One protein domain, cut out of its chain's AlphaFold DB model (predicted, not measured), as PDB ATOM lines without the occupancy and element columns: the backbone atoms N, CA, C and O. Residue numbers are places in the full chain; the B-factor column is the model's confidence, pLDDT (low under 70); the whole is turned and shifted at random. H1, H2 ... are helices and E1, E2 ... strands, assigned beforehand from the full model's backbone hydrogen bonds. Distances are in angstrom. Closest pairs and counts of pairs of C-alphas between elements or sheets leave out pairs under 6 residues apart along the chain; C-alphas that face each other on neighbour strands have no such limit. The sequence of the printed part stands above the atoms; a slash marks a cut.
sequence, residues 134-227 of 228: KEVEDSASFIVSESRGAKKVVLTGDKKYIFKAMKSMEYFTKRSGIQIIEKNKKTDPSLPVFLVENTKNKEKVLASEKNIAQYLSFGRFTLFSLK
ATOM      1  N   LYS A 134     101.261  99.625 177.858       84.44
ATOM      2  CA  LYS A 134     101.149  98.489 176.935       84.44
ATOM      3  C   LYS A 134     101.587  98.840 175.510       84.44
ATOM      4  O   LYS A 134     102.269  98.065 174.858       84.44
ATOM      5  N   GLU A 135     101.251 100.053 175.073       84.81
ATOM      6  CA  GLU A 135     101.723 100.635 173.814       84.81
ATOM      7  C   GLU A 135     103.266 100.580 173.743       84.81
ATOM      8  O   GLU A 135     103.842 100.046 172.794       84.81
ATOM      9  N   VAL A 136     103.951 101.055 174.782       87.69
ATOM     10  CA  VAL A 136     105.419 101.025 174.848       87.69
ATOM     11  C   VAL A 136     105.973  99.598 174.928       87.69
ATOM     12  O   VAL A 136     106.981  99.310 174.287       87.69
ATOM     13  N   GLU A 137     105.353  98.714 175.706       88.81
ATOM     14  CA  GLU A 137     105.809  97.327 175.880       88.81
ATOM     15  C   GLU A 137     105.748  96.535 174.568       88.81
ATOM     16  O   GLU A 137     106.736  95.900 174.185       88.81
ATOM     17  N   ASP A 138     104.635  96.632 173.839       88.94
ATOM     18  CA  ASP A 138     104.451  95.959 172.549       88.94
ATOM     19  C   ASP A 138     105.405  96.547 171.490       88.94
ATOM     20  O   ASP A 138     106.031  95.812 170.723       88.94
ATOM     21  N   SER A 139     105.612  97.869 171.517       88.50
ATOM     22  CA  SER A 139     106.604  98.560 170.678       88.50
ATOM     23  C   SER A 139     108.021  98.066 170.907       88.50
ATOM     24  O   SER A 139     108.745  97.760 169.962       88.50
ATOM     25  N   ALA A 140     108.433  98.014 172.174       90.06
ATOM     26  CA  ALA A 140     109.762  97.575 172.553       90.06
ATOM     27  C   ALA A 140     109.962  96.106 172.173       90.06
ATOM     28  O   ALA A 140     111.007  95.758 171.634       90.06
ATOM     29  N   SER A 141     108.944  95.268 172.382       90.31
ATOM     30  CA  SER A 141     108.968  93.854 171.996       90.31
ATOM     31  C   SER A 141     109.127  93.679 170.483       90.31
ATOM     32  O   SER A 141     109.945  92.869 170.052       90.31
ATOM     33  N   PHE A 142     108.430  94.487 169.679       91.25
ATOM     34  CA  PHE A 142     108.574  94.491 168.220       91.25
ATOM     35  C   PHE A 142     109.955  94.963 167.756       91.25
ATOM     36  O   PHE A 142     110.559  94.361 166.872       91.25
ATOM     37  N   ILE A 143     110.497  96.014 168.378       90.38
ATOM     38  CA  ILE A 143     111.868  96.463 168.107       90.38
ATOM     39  C   ILE A 143     112.857  95.339 168.428       90.38
ATOM     40  O   ILE A 143     113.756  95.071 167.637       90.38
ATOM     41  N   VAL A 144     112.683  94.652 169.561       89.94
ATOM     42  CA  VAL A 144     113.541  93.529 169.959       89.94
ATOM     43  C   VAL A 144     113.451  92.391 168.942       89.94
ATOM     44  O   VAL A 144     114.496  91.916 168.499       89.94
ATOM     45  N   SER A 145     112.252  91.986 168.513       89.81
ATOM     46  CA  SER A 145     112.091  90.883 167.555       89.81
ATOM     47  C   SER A 145     112.667  91.209 166.175       89.81
ATOM     48  O   SER A 145     113.319  90.367 165.562       89.81
ATOM     49  N   GLU A 146     112.494  92.445 165.706       89.50
ATOM     50  CA  GLU A 146     112.919  92.870 164.366       89.50
ATOM     51  C   GLU A 146     114.338  93.458 164.319       89.50
ATOM     52  O   GLU A 146     114.853  93.756 163.243       89.50
ATOM     53  N   SER A 147     115.010  93.598 165.464       84.69
ATOM     54  CA  SER A 147     116.383  94.119 165.544       84.69
ATOM     55  C   SER A 147     117.452  93.171 164.984       84.69
ATOM     56  O   SER A 147     118.610  93.568 164.870       84.69
ATOM     57  N   ARG A 148     117.097  91.925 164.624       80.69
ATOM     58  CA  ARG A 148     117.992  90.919 164.004       80.69
ATOM     59  C   ARG A 148     119.324  90.724 164.751       80.69
ATOM     60  O   ARG A 148     120.360  90.495 164.136       80.69
ATOM     61  N   GLY A 149     119.306  90.835 166.082       79.38
ATOM     62  CA  GLY A 149     120.498  90.689 166.929       79.38
ATOM     63  C   GLY A 149     121.395  91.933 167.010       79.38
ATOM     64  O   GLY A 149     122.468  91.876 167.616       79.38
ATOM     65  N   ALA A 150     120.983  93.067 166.436       85.94
ATOM     66  CA  ALA A 150     121.705  94.326 166.558       85.94
ATOM     67  C   ALA A 150     121.639  94.866 167.995       85.94
ATOM     68  O   ALA A 150     120.574  94.986 168.591       85.94
ATOM     69  N   LYS A 151     122.789  95.281 168.541       88.50
ATOM     70  CA  LYS A 151     122.870  95.922 169.870       88.50
ATOM     71  C   LYS A 151     122.382  97.375 169.870       88.50
ATOM     72  O   LYS A 151     122.180  97.960 170.934       88.50
ATOM     73  N   LYS A 152     122.240  97.977 168.687       91.00
ATOM     74  CA  LYS A 152     121.812  99.364 168.485       91.00
ATOM     75  C   LYS A 152     120.792  99.433 167.358       91.00
ATOM     76  O   LYS A 152     120.984  98.798 166.326       91.00
ATOM     77  N   VAL A 153     119.748 100.227 167.559       90.81
ATOM     78  CA  VAL A 153     118.685 100.464 166.576       90.81
ATOM     79  C   VAL A 153     118.379 101.950 166.484       90.81
ATOM     80  O   VAL A 153     118.524 102.691 167.460       90.81
ATOM     81  N   VAL A 154     117.958 102.390 165.306       91.25
ATOM     82  CA  VAL A 154     117.692 103.796 165.010       91.25
ATOM     83  C   VAL A 154     116.192 104.039 165.015       91.25
ATOM     84  O   VAL A 154     115.465 103.362 164.298       91.25
ATOM     85  N   LEU A 155     115.733 105.031 165.770       90.44
ATOM     86  CA  LEU A 155     114.345 105.486 165.770       90.44
ATOM     87  C   LEU A 155     114.224 106.800 164.987       90.44
ATOM     88  O   LEU A 155     115.010 107.731 165.177       90.44
ATOM     89  N   THR A 156     113.241 106.878 164.096       89.75
ATOM     90  CA  THR A 156     112.928 108.060 163.276       89.75
ATOM     91  C   THR A 156     111.414 108.231 163.151       89.75
ATOM     92  O   THR A 156     110.670 107.316 163.486       89.75
ATOM     93  N   GLY A 157     110.939 109.389 162.686       85.94
ATOM     94  CA  GLY A 157     109.507 109.685 162.552       85.94
ATOM     95  C   GLY A 157     109.108 111.023 163.165       85.94
ATOM     96  O   GLY A 157     109.933 111.934 163.278       85.94
ATOM     97  N   ASP A 158     107.841 111.144 163.552       82.62
ATOM     98  CA  ASP A 158     107.300 112.372 164.138       82.62
ATOM     99  C   ASP A 158     107.999 112.704 165.471       82.62
ATOM    100  O   ASP A 158     107.977 111.932 166.438       82.62
ATOM    101  N   LYS A 159     108.589 113.903 165.543       81.25
ATOM    102  CA  LYS A 159     109.316 114.395 166.720       81.25
ATOM    103  C   LYS A 159     108.463 114.409 167.990       81.25
ATOM    104  O   LYS A 159     108.983 114.103 169.062       81.25
ATOM    105  N   LYS A 160     107.166 114.738 167.899       79.00
ATOM    106  CA  LYS A 160     106.244 114.718 169.050       79.00
ATOM    107  C   LYS A 160     106.098 113.293 169.583       79.00
ATOM    108  O   LYS A 160     105.978 113.114 170.796       79.00
ATOM    109  N   TYR A 161     106.119 112.290 168.705       77.62
ATOM    110  CA  TYR A 161     105.963 110.893 169.101       77.62
ATOM    111  C   TYR A 161     107.251 110.291 169.650       77.62
ATOM    112  O   TYR A 161     107.225 109.704 170.734       77.62
ATOM    113  N   ILE A 162     108.381 110.533 168.984       83.75
ATOM    114  CA  ILE A 162     109.702 110.131 169.479       83.75
ATOM    115  C   ILE A 162     109.937 110.715 170.872       83.75
ATOM    116  O   ILE A 162     110.207 109.967 171.809       83.75
ATOM    117  N   PHE A 163     109.742 112.025 171.055       82.94
ATOM    118  CA  PHE A 163     109.989 112.689 172.338       82.94
ATOM    119  C   PHE A 163     109.208 112.064 173.505       82.94
ATOM    120  O   PHE A 163     109.726 111.949 174.616       82.94
ATOM    121  N   LYS A 164     107.965 111.643 173.258       81.38
ATOM    122  CA  LYS A 164     107.067 111.111 174.290       81.38
ATOM    123  C   LYS A 164     107.265 109.626 174.578       81.38
ATOM    124  O   LYS A 164     107.094 109.219 175.723       81.38
ATOM    125  N   ALA A 165     107.587 108.819 173.567       82.81
ATOM    126  CA  ALA A 165     107.612 107.363 173.701       82.81
ATOM    127  C   ALA A 165     109.032 106.773 173.769       82.81
ATOM    128  O   ALA A 165     109.217 105.721 174.378       82.81
ATOM    129  N   MET A 166     110.046 107.445 173.206       86.25
ATOM    130  CA  MET A 166     111.402 106.896 173.057       86.25
ATOM    131  C   MET A 166     112.043 106.510 174.389       86.25
ATOM    132  O   MET A 166     112.562 105.408 174.493       86.25
ATOM    133  N   LYS A 167     111.973 107.362 175.421       87.19
ATOM    134  CA  LYS A 167     112.566 107.052 176.739       87.19
ATOM    135  C   LYS A 167     111.962 105.795 177.363       87.19
ATOM    136  O   LYS A 167     112.673 104.981 177.945       87.19
ATOM    137  N   SER A 168     110.646 105.648 177.243       88.12
ATOM    138  CA  SER A 168     109.937 104.486 177.765       88.12
ATOM    139  C   SER A 168     110.286 103.236 176.951       88.12
ATOM    140  O   SER A 168     110.567 102.200 177.540       88.12
ATOM    141  N   MET A 169     110.343 103.335 175.616       89.12
ATOM    142  CA  MET A 169     110.767 102.222 174.758       89.12
ATOM    143  C   MET A 169     112.205 101.802 175.074       89.12
ATOM    144  O   MET A 169     112.460 100.620 175.271       89.12
ATOM    145  N   GLU A 170     113.119 102.767 175.208       90.56
ATOM    146  CA  GLU A 170     114.527 102.535 175.539       90.56
ATOM    147  C   GLU A 170     114.670 101.786 176.868       90.56
ATOM    148  O   GLU A 170     115.461 100.851 176.970       90.56
ATOM    149  N   TYR A 171     113.878 102.146 177.882       90.88
ATOM    150  CA  TYR A 171     113.875 101.443 179.164       90.88
ATOM    151  C   TYR A 171     113.565  99.945 179.011       90.88
ATOM    152  O   TYR A 171     114.249  99.112 179.612       90.88
ATOM    153  N   PHE A 172     112.571  99.591 178.193       90.62
ATOM    154  CA  PHE A 172     112.200  98.195 177.960       90.62
ATOM    155  C   PHE A 172     113.180  97.470 177.034       90.62
ATOM    156  O   PHE A 172     113.594  96.358 177.358       90.62
ATOM    157  N   THR A 173     113.633  98.088 175.938       91.44
ATOM    158  CA  THR A 173     114.594  97.449 175.018       91.44
ATOM    159  C   THR A 173     115.966  97.246 175.656       91.44
ATOM    160  O   THR A 173     116.646  96.263 175.357       91.44
ATOM    161  N   LYS A 174     116.368  98.123 176.586       91.19
ATOM    162  CA  LYS A 174     117.633  97.998 177.321       91.19
ATOM    163  C   LYS A 174     117.686  96.733 178.177       91.19
ATOM    164  O   LYS A 174     118.768  96.169 178.332       91.19
ATOM    165  N   ARG A 175     116.543  96.240 178.677       88.38
ATOM    166  CA  ARG A 175     116.464  94.943 179.382       88.38
ATOM    167  C   ARG A 175     116.846  93.766 178.479       88.38
ATOM    168  O   ARG A 175     117.401  92.793 178.971       88.38
ATOM    169  N   SER A 176     116.620  93.899 177.175       87.06
ATOM    170  CA  SER A 176     117.016  92.930 176.146       87.06
ATOM    171  C   SER A 176     118.380  93.245 175.514       87.06
ATOM    172  O   SER A 176     118.752  92.632 174.518       87.06
ATOM    173  N   GLY A 177     119.137  94.206 176.060       88.44
ATOM    174  CA  GLY A 177     120.473  94.570 175.576       88.44
ATOM    175  C   GLY A 177     120.504  95.443 174.314       88.44
ATOM    176  O   GLY A 177     121.571  95.582 173.715       88.44
ATOM    177  N   ILE A 178     119.373  96.039 173.918       91.06
ATOM    178  CA  ILE A 178     119.257  96.870 172.710       91.06
ATOM    179  C   ILE A 178     119.144  98.347 173.090       91.06
ATOM    180  O   ILE A 178     118.239  98.753 173.824       91.06
ATOM    181  N   GLN A 179     120.048  99.161 172.547       90.81
ATOM    182  CA  GLN A 179     120.041 100.610 172.718       90.81
ATOM    183  C   GLN A 179     119.337 101.300 171.543       90.81
ATOM    184  O   GLN A 179     119.695 101.087 170.384       90.81
ATOM    185  N   ILE A 180     118.374 102.167 171.852       89.38
ATOM    186  CA  ILE A 180     117.692 103.005 170.862       89.38
ATOM    187  C   ILE A 180     118.447 104.328 170.725       89.38
ATOM    188  O   ILE A 180     118.801 104.950 171.725       89.38
ATOM    189  N   ILE A 181     118.683 104.768 169.490       89.94
ATOM    190  CA  ILE A 181     119.230 106.095 169.184       89.94
ATOM    191  C   ILE A 181     118.320 106.836 168.204       89.94
ATOM    192  O   ILE A 181     117.776 106.241 167.279       89.94
ATOM    193  N   GLU A 182     118.164 108.144 168.378       87.81
ATOM    194  CA  GLU A 182     117.436 108.973 167.414       87.81
ATOM    195  C   GLU A 182     118.274 109.175 166.139       87.81
ATOM    196  O   GLU A 182     119.496 109.363 166.198       87.81
ATOM    197  N   LYS A 183     117.628 109.131 164.968       84.62
ATOM    198  CA  LYS A 183     118.297 109.332 163.676       84.62
ATOM    199  C   LYS A 183     118.925 110.727 163.579       84.62
ATOM    200  O   LYS A 183     118.247 111.744 163.694       84.62
ATOM    201  N   ASN A 184     120.218 110.778 163.269       84.19
ATOM    202  CA  ASN A 184     120.977 111.999 162.999       84.19
ATOM    203  C   ASN A 184     121.860 111.807 161.746       84.19
ATOM    204  O   ASN A 184     122.055 110.695 161.265       84.19
ATOM    205  N   LYS A 185     122.449 112.885 161.219       74.94
ATOM    206  CA  LYS A 185     123.358 112.887 160.058       74.94
ATOM    207  C   LYS A 185     124.593 111.987 160.219       74.94
ATOM    208  O   LYS A 185     125.227 111.665 159.227       74.94
ATOM    209  N   LYS A 186     124.954 111.625 161.455       77.25
ATOM    210  CA  LYS A 186     126.108 110.770 161.793       77.25
ATOM    211  C   LYS A 186     125.722 109.320 162.104       77.25
ATOM    212  O   LYS A 186     126.566 108.555 162.557       77.25
ATOM    213  N   THR A 187     124.449 108.963 161.958       81.75
ATOM    214  CA  THR A 187     123.974 107.616 162.269       81.75
ATOM    215  C   THR A 187     124.457 106.637 161.205       81.75
ATOM    216  O   THR A 187     124.326 106.908 160.013       81.75
ATOM    217  N   ASP A 188     125.021 105.516 161.651       80.44
ATOM    218  CA  ASP A 188     125.504 104.444 160.783       80.44
ATOM    219  C   ASP A 188     124.353 103.910 159.901       80.44
ATOM    220  O   ASP A 188     123.331 103.479 160.449       80.44
ATOM    221  N   PRO A 189     124.489 103.947 158.559       80.31
ATOM    222  CA  PRO A 189     123.462 103.477 157.632       80.31
ATOM    223  C   PRO A 189     123.145 101.985 157.755       80.31
ATOM    224  O   PRO A 189     122.087 101.566 157.302       80.31
ATOM    225  N   SER A 190     124.044 101.187 158.340       81.38
ATOM    226  CA  SER A 190     123.890  99.733 158.475       81.38
ATOM    227  C   SER A 190     123.022  99.302 159.665       81.38
ATOM    228  O   SER A 190     122.699  98.120 159.800       81.38
ATOM    229  N   LEU A 191     122.636 100.238 160.541       86.25
ATOM    230  CA  LEU A 191     121.820  99.936 161.715       86.25
ATOM    231  C   LEU A 191     120.335  99.795 161.352       86.25
ATOM    232  O   LEU A 191     119.819 100.636 160.615       86.25
ATOM    233  N   PRO A 192     119.608  98.814 161.926       88.81
ATOM    234  CA  PRO A 192     118.169  98.682 161.719       88.81
ATOM    235  C   PRO A 192     117.427  99.977 162.065       88.81
ATOM    236  O   PRO A 192     117.626 100.545 163.147       88.81
ATOM    237  N   VAL A 193     116.565 100.431 161.154       90.44
ATOM    238  CA  VAL A 193     115.807 101.679 161.296       90.44
ATOM    239  C   VAL A 193     114.333 101.376 161.529       90.44
ATOM    240  O   VAL A 193     113.700 100.664 160.752       90.44
ATOM    241  N   PHE A 194     113.783 101.982 162.576       91.00
ATOM    242  CA  PHE A 194     112.377 101.931 162.934       91.00
ATOM    243  C   PHE A 194     111.746 103.312 162.770       91.00
ATOM    244  O   PHE A 194     112.210 104.297 163.350       91.00
ATOM    245  N   LEU A 195     110.682 103.384 161.976       89.88
ATOM    246  CA  LEU A 195     109.882 104.589 161.775       89.88
ATOM    247  C   LEU A 195     108.648 104.553 162.687       89.88
ATOM    248  O   LEU A 195     107.881 103.594 162.643       89.88
ATOM    249  N   VAL A 196     108.455 105.599 163.490       88.56
ATOM    250  CA  VAL A 196     107.300 105.787 164.381       88.56
ATOM    251  C   VAL A 196     106.361 106.823 163.784       88.56
ATOM    252  O   VAL A 196     106.736 107.984 163.619       88.56
ATOM    253  N   GLU A 197     105.124 106.420 163.518       87.12
ATOM    254  CA  GLU A 197     104.098 107.293 162.946       87.12
ATOM    255  C   GLU A 197     102.731 107.090 163.594       87.12
ATOM    256  O   GLU A 197     102.471 106.069 164.227       87.12
ATOM    257  N   ASN A 198     101.831 108.064 163.429       83.69
ATOM    258  CA  ASN A 198     100.451 107.907 163.893       83.69
ATOM    259  C   ASN A 198      99.749 106.792 163.103       83.69
ATOM    260  O   ASN A 198      99.837 106.770 161.873       83.69
ATOM    261  N   THR A 199      98.956 105.951 163.772       82.94
ATOM    262  CA  THR A 199      98.149 104.907 163.112       82.94
ATOM    263  C   THR A 199      97.250 105.475 162.001       82.94
ATOM    264  O   THR A 199      97.043 104.825 160.979       82.94
ATOM    265  N   LYS A 200      96.772 106.726 162.125       82.81
ATOM    266  CA  LYS A 200      96.044 107.449 161.058       82.81
ATOM    267  C   LYS A 200      96.821 107.556 159.752       82.81
ATOM    268  O   LYS A 200      96.231 107.489 158.679       82.81
ATOM    269  N   ASN A 201      98.131 107.760 159.845       83.94
ATOM    270  CA  ASN A 201      99.000 107.963 158.695       83.94
ATOM    271  C   ASN A 201      99.496 106.641 158.109       83.94
ATOM    272  O   ASN A 201     100.181 106.669 157.091       83.94
ATOM    273  N   LYS A 202      99.143 105.495 158.705       86.06
ATOM    274  CA  LYS A 202      99.656 104.179 158.315       86.06
ATOM    275  C   LYS A 202      99.534 103.919 156.813       86.06
ATOM    276  O   LYS A 202     100.531 103.612 156.175       86.06
ATOM    277  N   GLU A 203      98.343 104.096 156.243       86.31
ATOM    278  CA  GLU A 203      98.106 103.848 154.810       86.31
ATOM    279  C   GLU A 203      98.915 104.802 153.918       86.31
ATOM    280  O   GLU A 203      99.467 104.401 152.895       86.31
ATOM    281  N   LYS A 204      99.063 106.065 154.338       86.75
ATOM    282  CA  LYS A 204      99.881 107.052 153.626       86.75
ATOM    283  C   LYS A 204     101.362 106.668 153.646       86.75
ATOM    284  O   LYS A 204     102.025 106.782 152.621       86.75
ATOM    285  N   VAL A 205     101.858 106.199 154.792       85.88
ATOM    286  CA  VAL A 205     103.247 105.756 154.971       85.88
ATOM    287  C   VAL A 205     103.519 104.498 154.148       85.88
ATOM    288  O   VAL A 205     104.514 104.463 153.431       85.88
ATOM    289  N   LEU A 206     102.606 103.520 154.167       87.19
ATOM    290  CA  LEU A 206     102.688 102.311 153.337       87.19
ATOM    291  C   LEU A 206     102.726 102.632 151.835       87.19
ATOM    292  O   LEU A 206     103.418 101.954 151.083       87.19
ATOM    293  N   ALA A 207     102.015 103.673 151.396       85.69
ATOM    294  CA  ALA A 207     102.034 104.115 150.004       85.69
ATOM    295  C   ALA A 207     103.316 104.883 149.620       85.69
ATOM    296  O   ALA A 207     103.748 104.813 148.469       85.69
ATOM    297  N   SER A 208     103.920 105.631 150.551       85.50
ATOM    298  CA  SER A 208     105.095 106.471 150.275       85.50
ATOM    299  C   SER A 208     106.440 105.772 150.485       85.50
ATOM    300  O   SER A 208     107.402 106.090 149.790       85.50
ATOM    301  N   GLU A 209     106.528 104.850 151.444       85.38
ATOM    302  CA  GLU A 209     107.784 104.233 151.874       85.38
ATOM    303  C   GLU A 209     107.894 102.809 151.322       85.38
ATOM    304  O   GLU A 209     107.236 101.878 151.784       85.38
ATOM    305  N   LYS A 210     108.749 102.628 150.310       81.25
ATOM    306  CA  LYS A 210     108.911 101.336 149.620       81.25
ATOM    307  C   LYS A 210     109.777 100.343 150.393       81.25
ATOM    308  O   LYS A 210     109.759  99.152 150.089       81.25
ATOM    309  N   ASN A 211     110.510 100.818 151.397       86.25
ATOM    310  CA  ASN A 211     111.482 100.017 152.132       86.25
ATOM    311  C   ASN A 211     110.906  99.389 153.406       86.25
ATOM    312  O   ASN A 211     111.663  98.974 154.271       86.25
ATOM    313  N   ILE A 212     109.587  99.285 153.565       87.25
ATOM    314  CA  ILE A 212     109.000  98.662 154.758       87.25
ATOM    315  C   ILE A 212     109.217  97.139 154.707       87.25
ATOM    316  O   ILE A 212     108.830  96.462 153.754       87.25
ATOM    317  N   ALA A 213     109.867  96.593 155.737       86.38
ATOM    318  CA  ALA A 213     110.038  95.157 155.942       86.38
ATOM    319  C   ALA A 213     108.815  94.556 156.634       86.38
ATOM    320  O   ALA A 213     108.204  93.620 156.126       86.38
ATOM    321  N   GLN A 214     108.472  95.118 157.790       89.06
ATOM    322  CA  GLN A 214     107.357  94.714 158.637       89.06
ATOM    323  C   GLN A 214     106.806  95.934 159.367       89.06
ATOM    324  O   GLN A 214     107.482  96.958 159.478       89.06
ATOM    325  N   TYR A 215     105.592  95.824 159.900       89.50
ATOM    326  CA  TYR A 215     105.017  96.864 160.741       89.50
ATOM    327  C   TYR A 215     104.184  96.277 161.877       89.50
ATOM    328  O   TYR A 215     103.531  95.249 161.712       89.50
ATOM    329  N   LEU A 216     104.163  96.976 163.008       87.56
ATOM    330  CA  LEU A 216     103.255  96.725 164.120       87.56
ATOM    331  C   LEU A 216     102.378  97.957 164.313       87.56
ATOM    332  O   LEU A 216     102.880  99.039 164.607       87.56
ATOM    333  N   SER A 217     101.065  97.789 164.153       84.44
ATOM    334  CA  SER A 217     100.085  98.806 164.550       84.44
ATOM    335  C   SER A 217      99.530  98.445 165.914       84.44
ATOM    336  O   SER A 217      98.934  97.378 166.065       84.44
ATOM    337  N   PHE A 218      99.717  99.326 166.890       75.50
ATOM    338  CA  PHE A 218      99.143  99.137 168.210       75.50
ATOM    339  C   PHE A 218      98.656 100.470 168.768       75.50
ATOM    340  O   PHE A 218      99.412 101.434 168.890       75.50
ATOM    341  N   GLY A 219      97.369 100.527 169.103       75.56
ATOM    342  CA  GLY A 219      96.764 101.748 169.614       75.56
ATOM    343  C   GLY A 219      96.900 102.909 168.630       75.56
ATOM    344  O   GLY A 219      96.383 102.858 167.506       75.56
ATOM    345  N   ARG A 220      97.593 103.968 169.067       78.12
ATOM    346  CA  ARG A 220      97.698 105.251 168.348       78.12
ATOM    347  C   ARG A 220      98.974 105.444 167.529       78.12
ATOM    348  O   ARG A 220      99.077 106.467 166.845       78.12
ATOM    349  N   PHE A 221      99.920 104.509 167.558       80.69
ATOM    350  CA  PHE A 221     101.065 104.547 166.648       80.69
ATOM    351  C   PHE A 221     101.283 103.220 165.920       80.69
ATOM    352  O   PHE A 221     100.917 102.129 166.365       80.69
ATOM    353  N   THR A 222     101.944 103.351 164.779       85.62
ATOM    354  CA  THR A 222     102.478 102.246 164.003       85.62
ATOM    355  C   THR A 222     103.994 102.370 163.972       85.62
ATOM    356  O   THR A 222     104.540 103.426 163.646       85.62
ATOM    357  N   LEU A 223     104.668 101.276 164.313       89.12
ATOM    358  CA  LEU A 223     106.100 101.101 164.115       89.12
ATOM    359  C   LEU A 223     106.330 100.361 162.808       89.12
ATOM    360  O   LEU A 223     105.780  99.282 162.606       89.12
ATOM    361  N   PHE A 224     107.173 100.914 161.948       90.69
ATOM    362  CA  PHE A 224     107.613 100.269 160.718       90.69
ATOM    363  C   PHE A 224     109.086  99.903 160.854       90.69
ATOM    364  O   PHE A 224     109.913 100.769 161.124       90.69
ATOM    365  N   SER A 225     109.412  98.632 160.653       90.88
ATOM    366  CA  SER A 225     110.785  98.169 160.456       90.88
ATOM    367  C   SER A 225     111.159  98.406 158.995       90.88
ATOM    368  O   SER A 225     110.449  97.944 158.097       90.88
ATOM    369  N   LEU A 226     112.234  99.151 158.741       88.31
ATOM    370  CA  LEU A 226     112.714  99.439 157.392       88.31
ATOM    371  C   LEU A 226     113.799  98.435 156.981       88.31
ATOM    372  O   LEU A 226     114.661  98.060 157.774       88.31
ATOM    373  N   LYS A 227     113.755  98.007 155.719       81.12
ATOM    374  CA  LYS A 227     114.818  97.238 155.073       81.12
ATOM    375  C   LYS A 227     116.043  98.137 154.926       81.12
ATOM    376  O   LYS A 227     115.916  99.288 154.505       81.12
TER     377      LYS A 227
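What this domain is: This is residues 134 to 227 of the 228 residues of an uncharacterized protein of Candidatus Moranbacteria bacterium CG2_30_41_165 (UniProt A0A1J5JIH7). A strongly twisted sheet of five strands runs through the middle of the domain, with H1 and H2 crossing each other at a steep angle over one face and the shorter H3 over the other, in three layers. The loop of residues 183 to 192 joins edge strand E2 to inner strand E3. The printed part has 94 residues, with three named helices and five named strands in the order H1 E1 H2 E2 E3 H3 E4 E5. The sheet is mixed, in the order E2 E1 E3 E5 E4, and the class is mixed, helices and strands. The whole is compact, with a radius of gyration of the C-alphas of 12.0 A, and rounded, spanning 32 by 29 by 22 A.

Where its parts are: H1, residues 134 to 146, begins with C-alpha 134 at (101.149, 98.489, 176.935) and is 18.1 A long. E1 is residues 152 to 157, 17.1 A. H2, residues 159 to 175, 24.3 A, has a kink of 48 degrees near residue 166. E2 is residues 179 to 182, and E3 is residues 193 to 198, 16.8 A, beginning with C-alpha 193 at (115.807, 101.679, 161.296). H3 is residues 199 to 208, 14.7 A. E4 is residues 212 to 218, 16.7 A, and E5, residues 221 to 226, ends with C-alpha 226 at (112.714, 99.439, 157.392).

How they stand to each other: In the sheet, E2 and E1 are parallel, with N 155 and O 181 2.8 A apart. E1 and E3 are parallel, with N 194 and O 154 at 2.8 A. E3 and E5 are antiparallel, with N 222 and O 197 at 2.8 A. E5 and E4 are an antiparallel hairpin, with N 216 and O 223 at 2.8 A; these N and O pairs are within hydrogen-bond range. E1, H2 and E2 form a strand-helix-strand unit, two parallel neighbour strands with a helix between, and its crossover is right-handed. E3, H3 and E4 form a split one, with E5 between its strands, also right-handed. H1 and H2 touch, the C-alphas of Ala 140 and Met 169 closest at 5.2 A, at a steep tilt of 68 degrees, only just short of perpendicular. H3 is on the opposite face from H1, at a height over the sheet of 8.6 A, and is apart from H1 and H2. Every O i to N i+4 pair is within hydrogen-bond range in H1, against 10 of 13 in H2 and 4 of 6 in H3.

The domain as a whole: The C-alphas of Arg 175 and Ala 207, the two farthest apart, are 34.0 A apart. The printed part has no cut and no long link. The mean pLDDT of the printed part is 86.2, and no printed residue is under 70.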